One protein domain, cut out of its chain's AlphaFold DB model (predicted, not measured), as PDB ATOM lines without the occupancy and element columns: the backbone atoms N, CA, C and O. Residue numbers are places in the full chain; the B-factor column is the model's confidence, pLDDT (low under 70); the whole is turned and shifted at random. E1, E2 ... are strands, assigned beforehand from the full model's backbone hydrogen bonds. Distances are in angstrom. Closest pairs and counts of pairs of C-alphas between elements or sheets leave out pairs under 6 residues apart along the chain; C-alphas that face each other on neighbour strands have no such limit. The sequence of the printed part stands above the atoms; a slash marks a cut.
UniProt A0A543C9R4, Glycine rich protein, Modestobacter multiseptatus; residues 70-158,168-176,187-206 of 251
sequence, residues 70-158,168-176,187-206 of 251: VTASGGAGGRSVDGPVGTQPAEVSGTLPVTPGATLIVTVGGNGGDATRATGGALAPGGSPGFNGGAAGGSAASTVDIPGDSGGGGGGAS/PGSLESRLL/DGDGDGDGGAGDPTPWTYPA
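This is residues 70 to 158, 168 to 176 and 187 to 206 of the 251 residues of the protein "Glycine rich protein" of Modestobacter multiseptatus (UniProt A0A543C9R4). With little regular structure, this loose rod is built mostly of extended chain running back and forth lengthwise, with hairpin E1-E2 and strands E3 and E4 towards one end, where residues 98 to 103 stick out. The 118 printed residues include no named helix and four strands, E1 to E4 in chain order, holding 19 residues: all strand, with E1 and E2 an antiparallel sheet. The radius of gyration of the C-alphas is 17.8 A; the spans are 64 by 29 by 18 A.

E1, residues 70 to 73, and E2, residues 91 to 97, form an antiparallel hairpin at 154 degrees, with N 70 and O 94 2.8 A apart. E3, residues 103 to 107, and E4, residues 174 to 176, are near each other; both pair with no named strand. Residues 117 to 118 pair antiparallel with 148 to 149.

E1 begins at C-alpha 70 (180.080, 154.341, 171.966) and spans 10.2 A, E2 19.5 A, E3 12.9 A; E4 spans 5.8 A, ending at C-alpha 176 (185.794, 157.968, 167.277).

C-alphas 158 and 168 are 18.9 A apart across one cut, 176 and 187 34.8 A across another. E1 to E2 is a long link. pLDDT is under 70 at residues 84 to 86, 187 to 190 and 199 to 206.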
ATOM      1  N   VAL A  70     179.941 152.915 171.670       96.38
ATOM      2  CA  VAL A  70     180.080 154.341 171.966       96.38
ATOM      3  C   VAL A  70     179.067 155.111 171.141       96.38
ATOM      4  O   VAL A  70     178.936 154.868 169.944       96.38
ATOM      5  N   THR A  71     178.402 156.066 171.783       96.44
ATOM      6  CA  THR A  71     177.644 157.134 171.130       96.44
ATOM      7  C   THR A  71     178.177 158.454 171.659       96.44
ATOM      8  O   THR A  71     178.209 158.661 172.870       96.44
ATOM      9  N   ALA A  72     178.614 159.326 170.760       96.25
ATOM     10  CA  ALA A  72     179.143 160.639 171.088       96.25
ATOM     11  C   ALA A  72     178.372 161.720 170.326       96.25
ATOM     12  O   ALA A  72     178.061 161.551 169.148       96.25
ATOM     13  N   SER A  73     178.109 162.841 170.989       96.25
ATOM     14  CA  SER A  73     177.576 164.060 170.374       96.25
ATOM     15  C   SER A  73     178.614 165.159 170.493       96.25
ATOM     16  O   SER A  73     179.140 165.363 171.584       96.25
ATOM     17  N   GLY A  74     178.889 165.885 169.411       96.56
ATOM     18  CA  GLY A  74     179.670 167.121 169.484       96.56
ATOM     19  C   GLY A  74     178.929 168.233 170.237       96.56
ATOM     20  O   GLY A  74     177.755 168.092 170.593       96.56
ATOM     21  N   GLY A  75     179.612 169.357 170.443       96.31
ATOM     22  CA  GLY A  75     179.039 170.573 171.010       96.31
ATOM     23  C   GLY A  75     178.190 171.350 170.000       96.31
ATOM     24  O   GLY A  75     178.517 171.447 168.809       96.31
ATOM     25  N   ALA A  76     177.099 171.938 170.478       96.00
ATOM     26  CA  ALA A  76     176.297 172.882 169.710       96.00
ATOM     27  C   ALA A  76     177.038 174.226 169.587       96.00
ATOM     28  O   ALA A  76     177.554 174.737 170.575       96.00
ATOM     29  N   GLY A  77     177.094 174.819 168.401       95.44
ATOM     30  CA  GLY A  77     177.423 176.235 168.240       95.44
ATOM     31  C   GLY A  77     176.365 177.170 168.845       95.44
ATOM     32  O   GLY A  77     175.189 176.817 168.976       95.44
ATOM     33  N   GLY A  78     176.785 178.382 169.195       95.44
ATOM     34  CA  GLY A  78     175.945 179.406 169.800       95.44
ATOM     35  C   GLY A  78     174.866 179.940 168.861       95.44
ATOM     36  O   GLY A  78     175.000 179.917 167.630       95.44
ATOM     37  N   ARG A  79     173.780 180.440 169.455       93.44
ATOM     38  CA  ARG A  79     172.673 181.083 168.720       93.44
ATOM     39  C   ARG A  79     173.028 182.506 168.299       93.44
ATOM     40  O   ARG A  79     173.931 183.127 168.854       93.44
ATOM     41  N   SER A  80     172.268 183.025 167.342       90.62
ATOM     42  CA  SER A  80     172.260 184.447 167.015       90.62
ATOM     43  C   SER A  80     171.368 185.235 167.987       90.62
ATOM     44  O   SER A  80     170.598 184.644 168.747       90.62
ATOM     45  N   VAL A  81     171.482 186.567 167.978       87.81
ATOM     46  CA  VAL A  81     170.918 187.469 169.001       87.81
ATOM     47  C   VAL A  81     169.402 187.324 169.204       87.81
ATOM     48  O   VAL A  81     168.948 187.385 170.341       87.81
ATOM     49  N   ASP A  82     168.638 187.023 168.153       83.62
ATOM     50  CA  ASP A  82     167.187 186.762 168.220       83.62
ATOM     51  C   ASP A  82     166.787 185.505 167.423       83.62
ATOM     52  O   ASP A  82     165.633 185.316 167.030       83.62
ATOM     53  N   GLY A  83     167.770 184.657 167.116       76.12
ATOM     54  CA  GLY A  83     167.567 183.468 166.301       76.12
ATOM     55  C   GLY A  83     166.861 182.341 167.050       76.12
ATOM     56  O   GLY A  83     166.841 182.313 168.286       76.12
ATOM     57  N   PRO A  84     166.304 181.365 166.311       69.06
ATOM     58  CA  PRO A  84     165.794 180.152 166.927       69.06
ATOM     59  C   PRO A  84     166.900 179.442 167.716       69.06
ATOM     60  O   PRO A  84     168.089 179.535 167.406       69.06
ATOM     61  N   VAL A  85     166.486 178.702 168.740       65.69
ATOM     62  CA  VAL A  85     167.400 177.896 169.545       65.69
ATOM     63  C   VAL A  85     167.962 176.763 168.688       65.69
ATOM     64  O   VAL A  85     167.201 176.018 168.072       65.69
ATOM     65  N   GLY A  86     169.280 176.587 168.732       65.44
ATOM     66  CA  GLY A  86     169.914 175.318 168.393       65.44
ATOM     67  C   GLY A  86     170.637 175.296 167.053       65.44
ATOM     68  O   GLY A  86     170.059 175.428 165.978       65.44
ATOM     69  N   THR A  87     171.924 175.008 167.141       81.31
ATOM     70  CA  THR A  87     172.714 174.414 166.068       81.31
ATOM     71  C   THR A  87     172.793 172.913 166.367       81.31
ATOM     72  O   THR A  87     172.794 172.498 167.528       81.31
ATOM     73  N   GLN A  88     172.764 172.071 165.333       90.62
ATOM     74  CA  GLN A  88     172.737 170.620 165.524       90.62
ATOM     75  C   GLN A  88     174.157 170.052 165.386       90.62
ATOM     76  O   GLN A  88     174.656 169.999 164.257       90.62
ATOM     77  N   PRO A  89     174.809 169.613 166.480       92.62
ATOM     78  CA  PRO A  89     176.075 168.894 166.387       92.62
ATOM     79  C   PRO A  89     175.904 167.534 165.713       92.62
ATOM     80  O   PRO A  89     174.791 167.002 165.616       92.62
ATOM     81  N   ALA A  90     177.022 166.957 165.269       93.75
ATOM     82  CA  ALA A  90     177.027 165.580 164.809       93.75
ATOM     83  C   ALA A  90     176.840 164.629 165.996       93.75
ATOM     84  O   ALA A  90     177.442 164.813 167.053       93.75
ATOM     85  N   GLU A  91     176.050 163.582 165.775       95.19
ATOM     86  CA  GLU A  91     175.981 162.410 166.640       95.19
ATOM     87  C   GLU A  91     176.599 161.234 165.889       95.19
ATOM     88  O   GLU A  91     176.289 160.988 164.718       95.19
ATOM     89  N   VAL A  92     177.512 160.537 166.553       94.88
ATOM     90  CA  VAL A  92     178.277 159.437 165.985       94.88
ATOM     91  C   VAL A  92     178.213 158.245 166.925       94.88
ATOM     92  O   VAL A  92     178.583 158.354 168.093       94.88
ATOM     93  N   SER A  93     177.814 157.092 166.390       95.62
ATOM     94  CA  SER A  93     177.834 155.819 167.108       95.62
ATOM     95  C   SER A  93     178.745 154.806 166.426       95.62
ATOM     96  O   SER A  93     178.823 154.750 165.197       95.62
ATOM     97  N   GLY A  94     179.406 153.970 167.221       93.06
ATOM     98  CA  GLY A  94     180.270 152.906 166.725       93.06
ATOM     99  C   GLY A  94     180.620 151.876 167.794       93.06
ATOM    100  O   GLY A  94     180.462 152.116 168.990       93.06
ATOM    101  N   THR A  95     181.108 150.720 167.355       95.81
ATOM    102  CA  THR A  95     181.679 149.695 168.236       95.81
ATOM    103  C   THR A  95     183.191 149.721 168.091       95.81
ATOM    104  O   THR A  95     183.709 149.494 166.998       95.81
ATOM    105  N   LEU A  96     183.893 150.009 169.183       94.38
ATOM    106  CA  LEU A  96     185.345 150.132 169.205       94.38
ATOM    107  C   LEU A  96     185.960 148.841 169.749       94.38
ATOM    108  O   LEU A  96     185.595 148.443 170.858       94.38
ATOM    109  N   PRO A  97     186.878 148.183 169.019       94.12
ATOM    110  CA  PRO A  97     187.680 147.113 169.595       94.12
ATOM    111  C   PRO A  97     188.609 147.700 170.662       94.12
ATOM    112  O   PRO A  97     189.228 148.744 170.452       94.12
ATOM    113  N   VAL A  98     188.701 147.034 171.810       94.56
ATOM    114  CA  VAL A  98     189.489 147.491 172.958       94.56
ATOM    115  C   VAL A  98     190.258 146.344 173.594       94.56
ATOM    116  O   VAL A  98     189.913 145.174 173.442       94.56
ATOM    117  N   THR A  99     191.301 146.696 174.335       94.69
ATOM    118  CA  THR A  99     192.059 145.747 175.146       94.69
ATOM    119  C   THR A  99     191.591 145.856 176.598       94.69
ATOM    120  O   THR A  99     191.572 146.974 177.119       94.69
ATOM    121  N   PRO A 100     191.256 144.740 177.272       95.94
ATOM    122  CA  PRO A 100     190.998 144.740 178.710       95.94
ATOM    123  C   PRO A 100     192.114 145.444 179.494       95.94
ATOM    124  O   PRO A 100     193.297 145.250 179.203       95.94
ATOM    125  N   GLY A 101     191.747 146.293 180.453       93.50
ATOM    126  CA  GLY A 101     192.678 147.088 181.259       93.50
ATOM    127  C   GLY A 101     193.282 148.313 180.560       93.50
ATOM    128  O   GLY A 101     193.970 149.102 181.210       93.50
ATOM    129  N   ALA A 102     193.037 148.524 179.261       94.81
ATOM    130  CA  ALA A 102     193.457 149.751 178.589       94.81
ATOM    131  C   ALA A 102     192.662 150.962 179.094       94.81
ATOM    132  O   ALA A 102     191.508 150.845 179.504       94.81
ATOM    133  N   THR A 103     193.273 152.144 179.026       95.81
ATOM    134  CA  THR A 103     192.586 153.411 179.301       95.81
ATOM    135  C   THR A 103     192.235 154.094 177.988       95.81
ATOM    136  O   THR A 103     193.110 154.337 177.160       95.81
ATOM    137  N   LEU A 104     190.957 154.410 177.810       97.19
ATOM    138  CA  LEU A 104     190.480 155.316 176.777       97.19
ATOM    139  C   LEU A 104     190.354 156.716 177.371       97.19
ATOM    140  O   LEU A 104     189.881 156.889 178.497       97.19
ATOM    141  N   ILE A 105     190.746 157.710 176.591       97.56
ATOM    142  CA  ILE A 105     190.550 159.118 176.900       97.56
ATOM    143  C   ILE A 105     189.263 159.568 176.220       97.56
ATOM    144  O   ILE A 105     189.122 159.446 175.002       97.56
ATOM    145  N   VAL A 106     188.325 160.064 177.017       97.56
ATOM    146  CA  VAL A 106     187.025 160.574 176.582       97.56
ATOM    147  C   VAL A 106     187.054 162.089 176.700       97.56
ATOM    148  O   VAL A 106     187.266 162.632 177.781       97.56
ATOM    149  N   THR A 107     186.841 162.774 175.585       97.06
ATOM    150  CA  THR A 107     186.760 164.235 175.537       97.06
ATOM    151  C   THR A 107     185.376 164.612 175.049       97.06
ATOM    152  O   THR A 107     184.989 164.220 173.953       97.06
ATOM    153  N   VAL A 108     184.620 165.359 175.849       97.69
ATOM    154  CA  VAL A 108     183.297 165.853 175.449       97.69
ATOM    155  C   VAL A 108     183.442 167.281 174.931       97.69
ATOM    156  O   VAL A 108     184.052 168.122 175.589       97.69
ATOM    157  N   GLY A 109     182.903 167.551 173.747       97.00
ATOM    158  CA  GLY A 109     182.922 168.859 173.107       97.00
ATOM    159  C   GLY A 109     182.070 169.872 173.862       97.00
ATOM    160  O   GLY A 109     180.952 169.578 174.281       97.00
ATOM    161  N   GLY A 110     182.603 171.081 174.024       97.12
ATOM    162  CA  GLY A 110     181.868 172.183 174.638       97.12
ATOM    163  C   GLY A 110     181.013 172.924 173.616       97.12
ATOM    164  O   GLY A 110     181.382 173.037 172.443       97.12
ATOM    165  N   ASN A 111     179.894 173.475 174.078       97.19
ATOM    166  CA  ASN A 111     179.065 174.351 173.256       97.19
ATOM    167  C   ASN A 111     179.771 175.689 172.994       97.19
ATOM    168  O   ASN A 111     180.498 176.193 173.852       97.19
ATOM    169  N   GLY A 112     179.532 176.267 171.820       96.31
ATOM    170  CA  GLY A 112     179.919 177.637 171.510       96.31
ATOM    171  C   GLY A 112     179.043 178.645 172.256       96.31
ATOM    172  O   GLY A 112     177.877 178.381 172.551       96.31
ATOM    173  N   GLY A 113     179.613 179.803 172.571       96.00
ATOM    174  CA  GLY A 113     178.902 180.910 173.201       96.00
ATOM    175  C   GLY A 113     177.962 181.608 172.225       96.00
ATOM    176  O   GLY A 113     178.219 181.659 171.022       96.00
ATOM    177  N   ASP A 114     176.882 182.167 172.752       95.25
ATOM    178  CA  ASP A 114     175.887 182.883 171.959       95.25
ATOM    179  C   ASP A 114     176.413 184.226 171.442       95.25
ATOM    180  O   ASP A 114     177.294 184.848 172.041       95.25
ATOM    181  N   ALA A 115     175.827 184.677 170.338       94.12
ATOM    182  CA  ALA A 115     175.979 186.033 169.844       94.12
ATOM    183  C   ALA A 115     175.504 187.072 170.870       94.12
ATOM    184  O   ALA A 115     174.614 186.822 171.690       94.12
ATOM    185  N   THR A 116     176.046 188.281 170.761       93.56
ATOM    186  CA  THR A 116     175.636 189.442 171.553       93.56
ATOM    187  C   THR A 116     175.303 190.622 170.648       93.56
ATOM    188  O   THR A 116     175.840 190.745 169.549       93.56
ATOM    189  N   ARG A 117     174.397 191.490 171.112       93.00
ATOM    190  CA  ARG A 117     174.032 192.731 170.420       93.00
ATOM    191  C   ARG A 117     174.827 193.900 170.964       93.00
ATOM    192  O   ARG A 117     174.856 194.109 172.177       93.00
ATOM    193  N   ALA A 118     175.372 194.706 170.069       91.94
ATOM    194  CA  ALA A 118     175.883 196.032 170.367       91.94
ATOM    195  C   ALA A 118     174.881 197.108 169.946       91.94
ATOM    196  O   ALA A 118     174.183 196.980 168.940       91.94
ATOM    197  N   THR A 119     174.851 198.197 170.713       91.75
ATOM    198  CA  THR A 119     174.085 199.415 170.422       91.75
ATOM    199  C   THR A 119     174.918 200.649 170.769       91.75
ATOM    200  O   THR A 119     175.897 200.561 171.514       91.75
ATOM    201  N   GLY A 120     174.545 201.816 170.237       89.75
ATOM    202  CA  GLY A 120     175.109 203.100 170.665       89.75
ATOM    203  C   GLY A 120     176.603 203.260 170.371       89.75
ATOM    204  O   GLY A 120     177.316 203.872 171.163       89.75
ATOM    205  N   GLY A 121     177.090 202.694 169.263       86.44
ATOM    206  CA  GLY A 121     178.510 202.770 168.894       86.44
ATOM    207  C   GLY A 121     179.419 201.751 169.593       86.44
ATOM    208  O   GLY A 121     180.641 201.848 169.482       86.44
ATOM    209  N   ALA A 122     178.854 200.801 170.345       90.94
ATOM    210  CA  ALA A 122     179.622 199.772 171.038       90.94
ATOM    211  C   ALA A 122     180.095 198.643 170.100       90.94
ATOM    212  O   ALA A 122     179.616 198.483 168.976       90.94
ATOM    213  N   LEU A 123     181.019 197.822 170.607       92.19
ATOM    214  CA  LEU A 123     181.423 196.560 169.988       92.19
ATOM    215  C   LEU A 123     180.715 195.387 170.670       92.19
ATOM    216  O   LEU A 123     180.645 195.336 171.899       92.19
ATOM    217  N   ALA A 124     180.251 194.431 169.871       92.75
ATOM    218  CA  ALA A 124     179.748 193.144 170.324       92.75
ATOM    219  C   ALA A 124     180.813 192.082 170.040       92.75
ATOM    220  O   ALA A 124     181.096 191.808 168.868       92.75
ATOM    221  N   PRO A 125     181.439 191.481 171.066       93.88
ATOM    222  CA  PRO A 125     182.337 190.362 170.838       93.88
ATOM    223  C   PRO A 125     181.556 189.170 170.275       93.88
ATOM    224  O   PRO A 125     180.407 188.916 170.652       93.88
ATOM    225  N   GLY A 126     182.193 188.430 169.370       93.81
ATOM    226  CA  GLY A 126     181.689 187.135 168.933       93.81
ATOM    227  C   GLY A 126     181.544 186.155 170.094       93.81
ATOM    228  O   GLY A 126     182.252 186.239 171.101       93.81
ATOM    229  N   GLY A 127     180.621 185.215 169.940       95.88
ATOM    230  CA  GLY A 127     180.410 184.142 170.895       95.88
ATOM    231  C   GLY A 127     181.672 183.301 171.095       95.88
ATOM    232  O   GLY A 127     182.432 183.045 170.154       95.88
ATOM    233  N   SER A 128     181.900 182.870 172.335       96.75
ATOM    234  CA  SER A 128     183.077 182.091 172.729       96.75
ATOM    235  C   SER A 128     183.218 180.790 171.925       96.75
ATOM    236  O   SER A 128     182.206 180.166 171.603       96.75
ATOM    237  N   PRO A 129     184.443 180.322 171.639       96.44
ATOM    238  CA  PRO A 129     184.646 179.025 171.004       96.44
ATOM    239  C   PRO A 129     184.196 177.875 171.912       96.44
ATOM    240  O   PRO A 129     184.424 177.899 173.123       96.44
ATOM    241  N   GLY A 130     183.618 176.838 171.313       96.56
ATOM    242  CA  GLY A 130     183.357 175.568 171.975       96.56
ATOM    243  C   GLY A 130     184.642 174.787 172.251       96.56
ATOM    244  O   GLY A 130     185.576 174.763 171.445       96.56
ATOM    245  N   PHE A 131     184.694 174.127 173.406       96.88
ATOM    246  CA  PHE A 131     185.851 173.333 173.823       96.88
ATOM    247  C   PHE A 131     186.113 172.151 172.880       96.88
ATOM    248  O   PHE A 131     185.165 171.502 172.450       96.88
ATOM    249  N   ASN A 132     187.396 171.838 172.654       94.94
ATOM    250  CA  ASN A 132     187.892 170.810 171.727       94.94
ATOM    251  C   ASN A 132     187.628 171.147 170.246       94.94
ATOM    252  O   ASN A 132     187.078 170.344 169.503       94.94
ATOM    253  N   GLY A 133     188.021 172.356 169.823       92.38
ATOM    254  CA  GLY A 133     188.164 172.697 168.399       92.38
ATOM    255  C   GLY A 133     187.099 173.615 167.791       92.38
ATOM    256  O   GLY A 133     187.133 173.831 166.582       92.38
ATOM    257  N   GLY A 134     186.179 174.177 168.581       95.56
ATOM    258  CA  GLY A 134     185.256 175.208 168.099       95.56
ATOM    259  C   GLY A 134     185.962 176.549 167.861       95.56
ATOM    260  O   GLY A 134     186.907 176.897 168.571       95.56
ATOM    261  N   ALA A 135     185.510 177.320 166.871       95.62
ATOM    262  CA  ALA A 135     186.007 178.672 166.612       95.62
ATOM    263  C   ALA A 135     185.110 179.739 167.257       95.62
ATOM    264  O   ALA A 135     183.906 179.543 167.413       95.62
ATOM    265  N   ALA A 136     185.687 180.889 167.607       96.25
ATOM    266  CA  ALA A 136     184.905 182.039 168.048       96.25
ATOM    267  C   ALA A 136     184.027 182.568 166.903       96.25
ATOM    268  O   ALA A 136     184.381 182.432 165.728       96.25
ATOM    269  N   GLY A 137     182.898 183.182 167.250       94.75
ATOM    270  CA  GLY A 137     182.119 183.964 166.294       94.75
ATOM    271  C   GLY A 137     182.839 185.256 165.899       94.75
ATOM    272  O   GLY A 137     183.761 185.716 166.580       94.75
ATOM    273  N   GLY A 138     182.412 185.858 164.797       94.12
ATOM    274  CA  GLY A 138     182.834 187.185 164.379       94.12
ATOM    275  C   GLY A 138     182.272 188.252 165.314       94.12
ATOM    276  O   GLY A 138     181.120 188.176 165.737       94.12
ATOM    277  N   SER A 139     183.082 189.254 165.643       93.94
ATOM    278  CA  SER A 139     182.606 190.443 166.353       93.94
ATOM    279  C   SER A 139     181.825 191.358 165.412       93.94
ATOM    280  O   SER A 139     182.112 191.402 164.218       93.94
ATOM    281  N   ALA A 140     180.908 192.138 165.973       92.56
ATOM    282  CA  ALA A 140     180.169 193.171 165.258       92.56
ATOM    283  C   ALA A 140     180.389 194.542 165.898       92.56
ATOM    284  O   ALA A 140     180.693 194.655 167.090       92.56
ATOM    285  N   ALA A 141     180.230 195.594 165.100       88.88
ATOM    286  CA  ALA A 141     180.269 196.971 165.569       88.88
ATOM    287  C   ALA A 141     178.926 197.637 165.289       88.88
ATOM    288  O   ALA A 141     178.417 197.583 164.175       88.88
ATOM    289  N   SER A 142     178.374 198.295 166.301       90.38
ATOM    290  CA  SER A 142     177.191 199.132 166.146       90.38
ATOM    291  C   SER A 142     177.603 200.550 165.745       90.38
ATOM    292  O   SER A 142     178.681 201.024 166.106       90.38
ATOM    293  N   THR A 143     176.735 201.260 165.024       86.50
ATOM    294  CA  THR A 143     176.790 202.730 164.941       86.50
ATOM    295  C   THR A 143     175.851 203.345 165.983       86.50
ATOM    296  O   THR A 143     175.173 202.634 166.719       86.50
ATOM    297  N   VAL A 144     175.792 204.675 166.088       85.62
ATOM    298  CA  VAL A 144     174.848 205.326 167.020       85.62
ATOM    299  C   VAL A 144     173.394 204.951 166.696       85.62
ATOM    300  O   VAL A 144     172.602 204.767 167.617       85.62
ATOM    301  N   ASP A 145     173.081 204.752 165.411       88.19
ATOM    302  CA  ASP A 145     171.710 204.564 164.924       88.19
ATOM    303  C   ASP A 145     171.396 203.126 164.471       88.19
ATOM    304  O   ASP A 145     170.227 202.777 164.305       88.19
ATOM    305  N   ILE A 146     172.415 202.280 164.272       86.81
ATOM    306  CA  ILE A 146     172.261 200.907 163.761       86.81
ATOM    307  C   ILE A 146     172.906 199.917 164.748       86.81
ATOM    308  O   ILE A 146     174.110 200.037 165.019       86.81
ATOM    309  N   PRO A 147     172.143 198.955 165.310       89.12
ATOM    310  CA  PRO A 147     172.694 197.857 166.104       89.12
ATOM    311  C   PRO A 147     173.662 196.992 165.289       89.12
ATOM    312  O   PRO A 147     173.540 196.926 164.071       89.12
ATOM    313  N   GLY A 148     174.593 196.322 165.964       91.12
ATOM    314  CA  GLY A 148     175.445 195.300 165.351       91.12
ATOM    315  C   GLY A 148     175.351 194.004 166.142       91.12
ATOM    316  O   GLY A 148     175.537 194.020 167.362       91.12
ATOM    317  N   ASP A 149     175.068 192.900 165.467       93.31
ATOM    318  CA  ASP A 149     174.899 191.587 166.075       93.31
ATOM    319  C   ASP A 149     176.121 190.722 165.779       93.31
ATOM    320  O   ASP A 149     176.477 190.474 164.629       93.31
ATOM    321  N   SER A 150     176.802 190.254 166.824       94.19
ATOM    322  CA  SER A 150     177.941 189.360 166.634       94.19
ATOM    323  C   SER A 150     177.499 187.965 166.178       94.19
ATOM    324  O   SER A 150     176.321 187.609 166.225       94.19
ATOM    325  N   GLY A 151     178.447 187.148 165.730       94.00
ATOM    326  CA  GLY A 151     178.194 185.742 165.441       94.00
ATOM    327  C   GLY A 151     178.296 184.886 166.700       94.00
ATOM    328  O   GLY A 151     179.094 185.172 167.594       94.00
ATOM    329  N   GLY A 152     177.528 183.800 166.771       94.75
ATOM    330  CA  GLY A 152     177.716 182.758 167.781       94.75
ATOM    331  C   GLY A 152     179.003 181.970 167.527       94.75
ATOM    332  O   GLY A 152     179.417 181.799 166.380       94.75
ATOM    333  N   GLY A 153     179.646 181.468 168.579       95.94
ATOM    334  CA  GLY A 153     180.814 180.593 168.452       95.94
ATOM    335  C   GLY A 153     180.434 179.193 167.973       95.94
ATOM    336  O   GLY A 153     179.323 178.730 168.212       95.94
ATOM    337  N   GLY A 154     181.336 178.494 167.293       96.31
ATOM    338  CA  GLY A 154     181.140 177.095 166.919       96.31
ATOM    339  C   GLY A 154     181.358 176.156 168.103       96.31
ATOM    340  O   GLY A 154     182.192 176.421 168.966       96.31
ATOM    341  N   GLY A 155     180.615 175.054 168.149       96.88
ATOM    342  CA  GLY A 155     180.811 173.985 169.120       96.88
ATOM    343  C   GLY A 155     182.023 173.118 168.771       96.88
ATOM    344  O   GLY A 155     182.394 172.993 167.601       96.88
ATOM    345  N   GLY A 156     182.653 172.519 169.778       96.62
ATOM    346  CA  GLY A 156     183.800 171.632 169.556       96.62
ATOM    347  C   GLY A 156     183.428 170.153 169.474       96.62
ATOM    348  O   GLY A 156     182.273 169.772 169.681       96.62
ATOM    349  N   ALA A 157     184.395 169.311 169.118       96.50
ATOM    350  CA  ALA A 157     184.169 167.884 168.918       96.50
ATOM    351  C   ALA A 157     184.118 167.106 170.236       96.50
ATOM    352  O   ALA A 157     184.794 167.445 171.204       96.50
ATOM    353  N   SER A 158     183.367 166.008 170.237       97.50
ATOM    354  CA  SER A 158     183.530 164.941 171.224       97.50
ATOM    355  C   SER A 158     184.299 163.791 170.601       97.50
ATOM    356  O   SER A 158     184.022 163.418 169.463       97.50
ATOM    357  N   PRO A 168     202.254 163.865 172.035       95.50
ATOM    358  CA  PRO A 168     202.412 163.619 170.604       95.50
ATOM    359  C   PRO A 168     201.683 162.344 170.156       95.50
ATOM    360  O   PRO A 168     201.660 161.352 170.881       95.50
ATOM    361  N   GLY A 169     201.117 162.357 168.948       91.75
ATOM    362  CA  GLY A 169     200.371 161.214 168.407       91.75
ATOM    363  C   GLY A 169     198.903 161.142 168.851       91.75
ATOM    364  O   GLY A 169     198.199 160.190 168.514       91.75
ATOM    365  N   SER A 170     198.427 162.117 169.636       92.94
ATOM    366  CA  SER A 170     197.060 162.105 170.164       92.94
ATOM    367  C   SER A 170     195.990 162.107 169.073       92.94
ATOM    368  O   SER A 170     195.014 161.361 169.173       92.94
ATOM    369  N   LEU A 171     196.171 162.898 168.013       90.56
ATOM    370  CA  LEU A 171     195.181 163.014 166.940       90.56
ATOM    371  C   LEU A 171     195.060 161.716 166.137       90.56
ATOM    372  O   LEU A 171     193.954 161.299 165.808       90.56
ATOM    373  N   GLU A 172     196.180 161.043 165.891       92.75
ATOM    374  CA  GLU A 172     196.256 159.748 165.214       92.75
ATOM    375  C   GLU A 172     195.681 158.615 166.074       92.75
ATOM    376  O   GLU A 172     195.286 157.575 165.555       92.75
ATOM    377  N   SER A 173     195.615 158.821 167.392       94.06
ATOM    378  CA  SER A 173     195.061 157.863 168.350       94.06
ATOM    379  C   SER A 173     193.540 157.948 168.516       94.06
ATOM    380  O   SER A 173     192.971 157.187 169.304       94.06
ATOM    381  N   ARG A 174     192.879 158.886 167.821       94.69
ATOM    382  CA  ARG A 174     191.421 159.044 167.850       94.69
ATOM    383  C   ARG A 174     190.753 157.818 167.239       94.69
ATOM    384  O   ARG A 174     191.003 157.455 166.093       94.69
ATOM    385  N   LEU A 175     189.872 157.209 168.019       95.06
ATOM    386  CA  LEU A 175     189.097 156.037 167.639       95.06
ATOM    387  C   LEU A 175     187.699 156.415 167.132       95.06
ATOM    388  O   LEU A 175     187.127 155.739 166.283       95.06
ATOM    389  N   LEU A 176     187.120 157.490 167.659       95.44
ATOM    390  CA  LEU A 176     185.794 157.968 167.277       95.44
ATOM    391  C   LEU A 176     185.726 159.467 167.495       95.44
ATOM    392  O   LEU A 176     186.188 159.935 168.531       95.44
ATOM    393  N   ASP A 187     171.779 187.874 159.026       68.94
ATOM    394  CA  ASP A 187     172.102 188.557 157.775       68.94
ATOM    395  C   ASP A 187     171.949 190.077 157.979       68.94
ATOM    396  O   ASP A 187     170.824 190.571 158.089       68.94
ATOM    397  N   GLY A 188     173.060 190.818 157.974       65.25
ATOM    398  CA  GLY A 188     173.070 192.282 158.041       65.25
ATOM    399  C   GLY A 188     174.453 192.883 157.772       65.25
ATOM    400  O   GLY A 188     175.486 192.241 157.966       65.25
ATOM    401  N   ASP A 189     174.480 194.116 157.262       64.25
ATOM    402  CA  ASP A 189     175.731 194.839 157.020       64.25
ATOM    403  C   ASP A 189     176.368 195.234 158.363       64.25
ATOM    404  O   ASP A 189     175.820 196.056 159.095       64.25
ATOM    405  N   GLY A 190     177.545 194.679 158.667       64.62
ATOM    406  CA  GLY A 190     178.278 194.951 159.915       64.62
ATOM    407  C   GLY A 190     178.107 193.895 161.013       64.62
ATOM    408  O   GLY A 190     178.743 194.024 162.063       64.62
ATOM    409  N   ASP A 191     177.318 192.851 160.751       80.69
ATOM    410  CA  ASP A 191     177.135 191.718 161.656       80.69
ATOM    411  C   ASP A 191     178.293 190.712 161.573       80.69
ATOM    412  O   ASP A 191     179.037 190.637 160.590       80.69
ATOM    413  N   GLY A 192     178.465 189.946 162.649       79.62
ATOM    414  CA  GLY A 192     179.536 188.969 162.788       79.62
ATOM    415  C   GLY A 192     179.182 187.597 162.215       79.62
ATOM    416  O   GLY A 192     178.116 187.048 162.492       79.62
ATOM    417  N   ASP A 193     180.123 186.993 161.483       87.69
ATOM    418  CA  ASP A 193     179.993 185.621 160.978       87.69
ATOM    419  C   ASP A 193     179.905 184.586 162.111       87.69
ATOM    420  O   ASP A 193     180.551 184.707 163.152       87.69
ATOM    421  N   GLY A 194     179.166 183.499 161.892       86.88
ATOM    422  CA  GLY A 194     179.126 182.374 162.825       86.88
ATOM    423  C   GLY A 194     180.461 181.622 162.868       86.88
ATOM    424  O   GLY A 194     181.085 181.376 161.834       86.88
ATOM    425  N   GLY A 195     180.896 181.220 164.062       88.19
ATOM    426  CA  GLY A 195     182.129 180.456 164.247       88.19
ATOM    427  C   GLY A 195     182.028 179.053 163.645       88.19
ATOM    428  O   GLY A 195     181.001 178.390 163.754       88.19
ATOM    429  N   ALA A 196     183.095 178.556 163.022       89.94
ATOM    430  CA  ALA A 196     183.136 177.172 162.549       89.94
ATOM    431  C   ALA A 196     183.105 176.172 163.723       89.94
ATOM    432  O   ALA A 196     183.751 176.391 164.749       89.94
ATOM    433  N   GLY A 197     182.377 175.064 163.558       84.88
ATOM    434  CA  GLY A 197     182.502 173.900 164.441       84.88
ATOM    435  C   GLY A 197     183.711 173.043 164.063       84.88
ATOM    436  O   GLY A 197     184.259 173.211 162.970       84.88
ATOM    437  N   ASP A 198     184.114 172.112 164.929       82.88
ATOM    438  CA  ASP A 198     185.188 171.161 164.599       82.88
ATOM    439  C   ASP A 198     184.740 170.228 163.448       82.88
ATOM    440  O   ASP A 198     183.804 169.447 163.638       82.88
ATOM    441  N   PRO A 199     185.388 170.262 162.263       63.62
ATOM    442  CA  PRO A 199     184.960 169.532 161.078       63.62
ATOM    443  C   PRO A 199     185.511 168.101 161.010       63.62
ATOM    444  O   PRO A 199     185.596 167.561 159.908       63.62
ATOM    445  N   THR A 200     185.925 167.483 162.121       63.38
ATOM    446  CA  THR A 200     186.520 166.136 162.116       63.38
ATOM    447  C   THR A 200     185.531 165.014 162.475       63.38
ATOM    448  O   THR A 200     185.721 164.355 163.481       63.38
ATOM    449  N   PRO A 201     184.474 164.690 161.698       56.41
ATOM    450  CA  PRO A 201     183.724 163.463 161.939       56.41
ATOM    451  C   PRO A 201     184.550 162.258 161.463       56.41
ATOM    452  O   PRO A 201     184.830 162.123 160.270       56.41
ATOM    453  N   TRP A 202     184.923 161.362 162.379       50.28
ATOM    454  CA  TRP A 202     185.542 160.075 162.044       50.28
ATOM    455  C   TRP A 202     184.755 158.941 162.692       50.28
ATOM    456  O   TRP A 202     184.630 158.858 163.913       50.28
ATOM    457  N   THR A 203     184.228 158.052 161.855       50.47
ATOM    458  CA  THR A 203     183.663 156.766 162.265       50.47
ATOM    459  C   THR A 203     184.561 155.665 161.735       50.47
ATOM    460  O   THR A 203     184.893 155.658 160.549       50.47
ATOM    461  N   TYR A 204     184.920 154.688 162.570       40.75
ATOM    462  CA  TYR A 204     185.265 153.385 162.008       40.75
ATOM    463  C   TYR A 204     184.014 152.812 161.332       40.75
ATOM    464  O   TYR A 204     182.935 152.852 161.934       40.75
ATOM    465  N   PRO A 205     184.115 152.257 160.111       41.53
ATOM    466  CA  PRO A 205     183.042 151.429 159.596       41.53
ATOM    467  C   PRO A 205     182.848 150.267 160.573       41.53
ATOM    468  O   PRO A 205     183.804 149.560 160.901       41.53
ATOM    469  N   ALA A 206     181.616 150.074 161.051       39.69
ATOM    470  CA  ALA A 206     181.248 148.859 161.770       39.69
ATOM    471  C   ALA A 206     181.743 147.641 160.962       39.69
ATOM    472  O   ALA A 206     181.642 147.677 159.727       39.69
TER     473      ALA A 206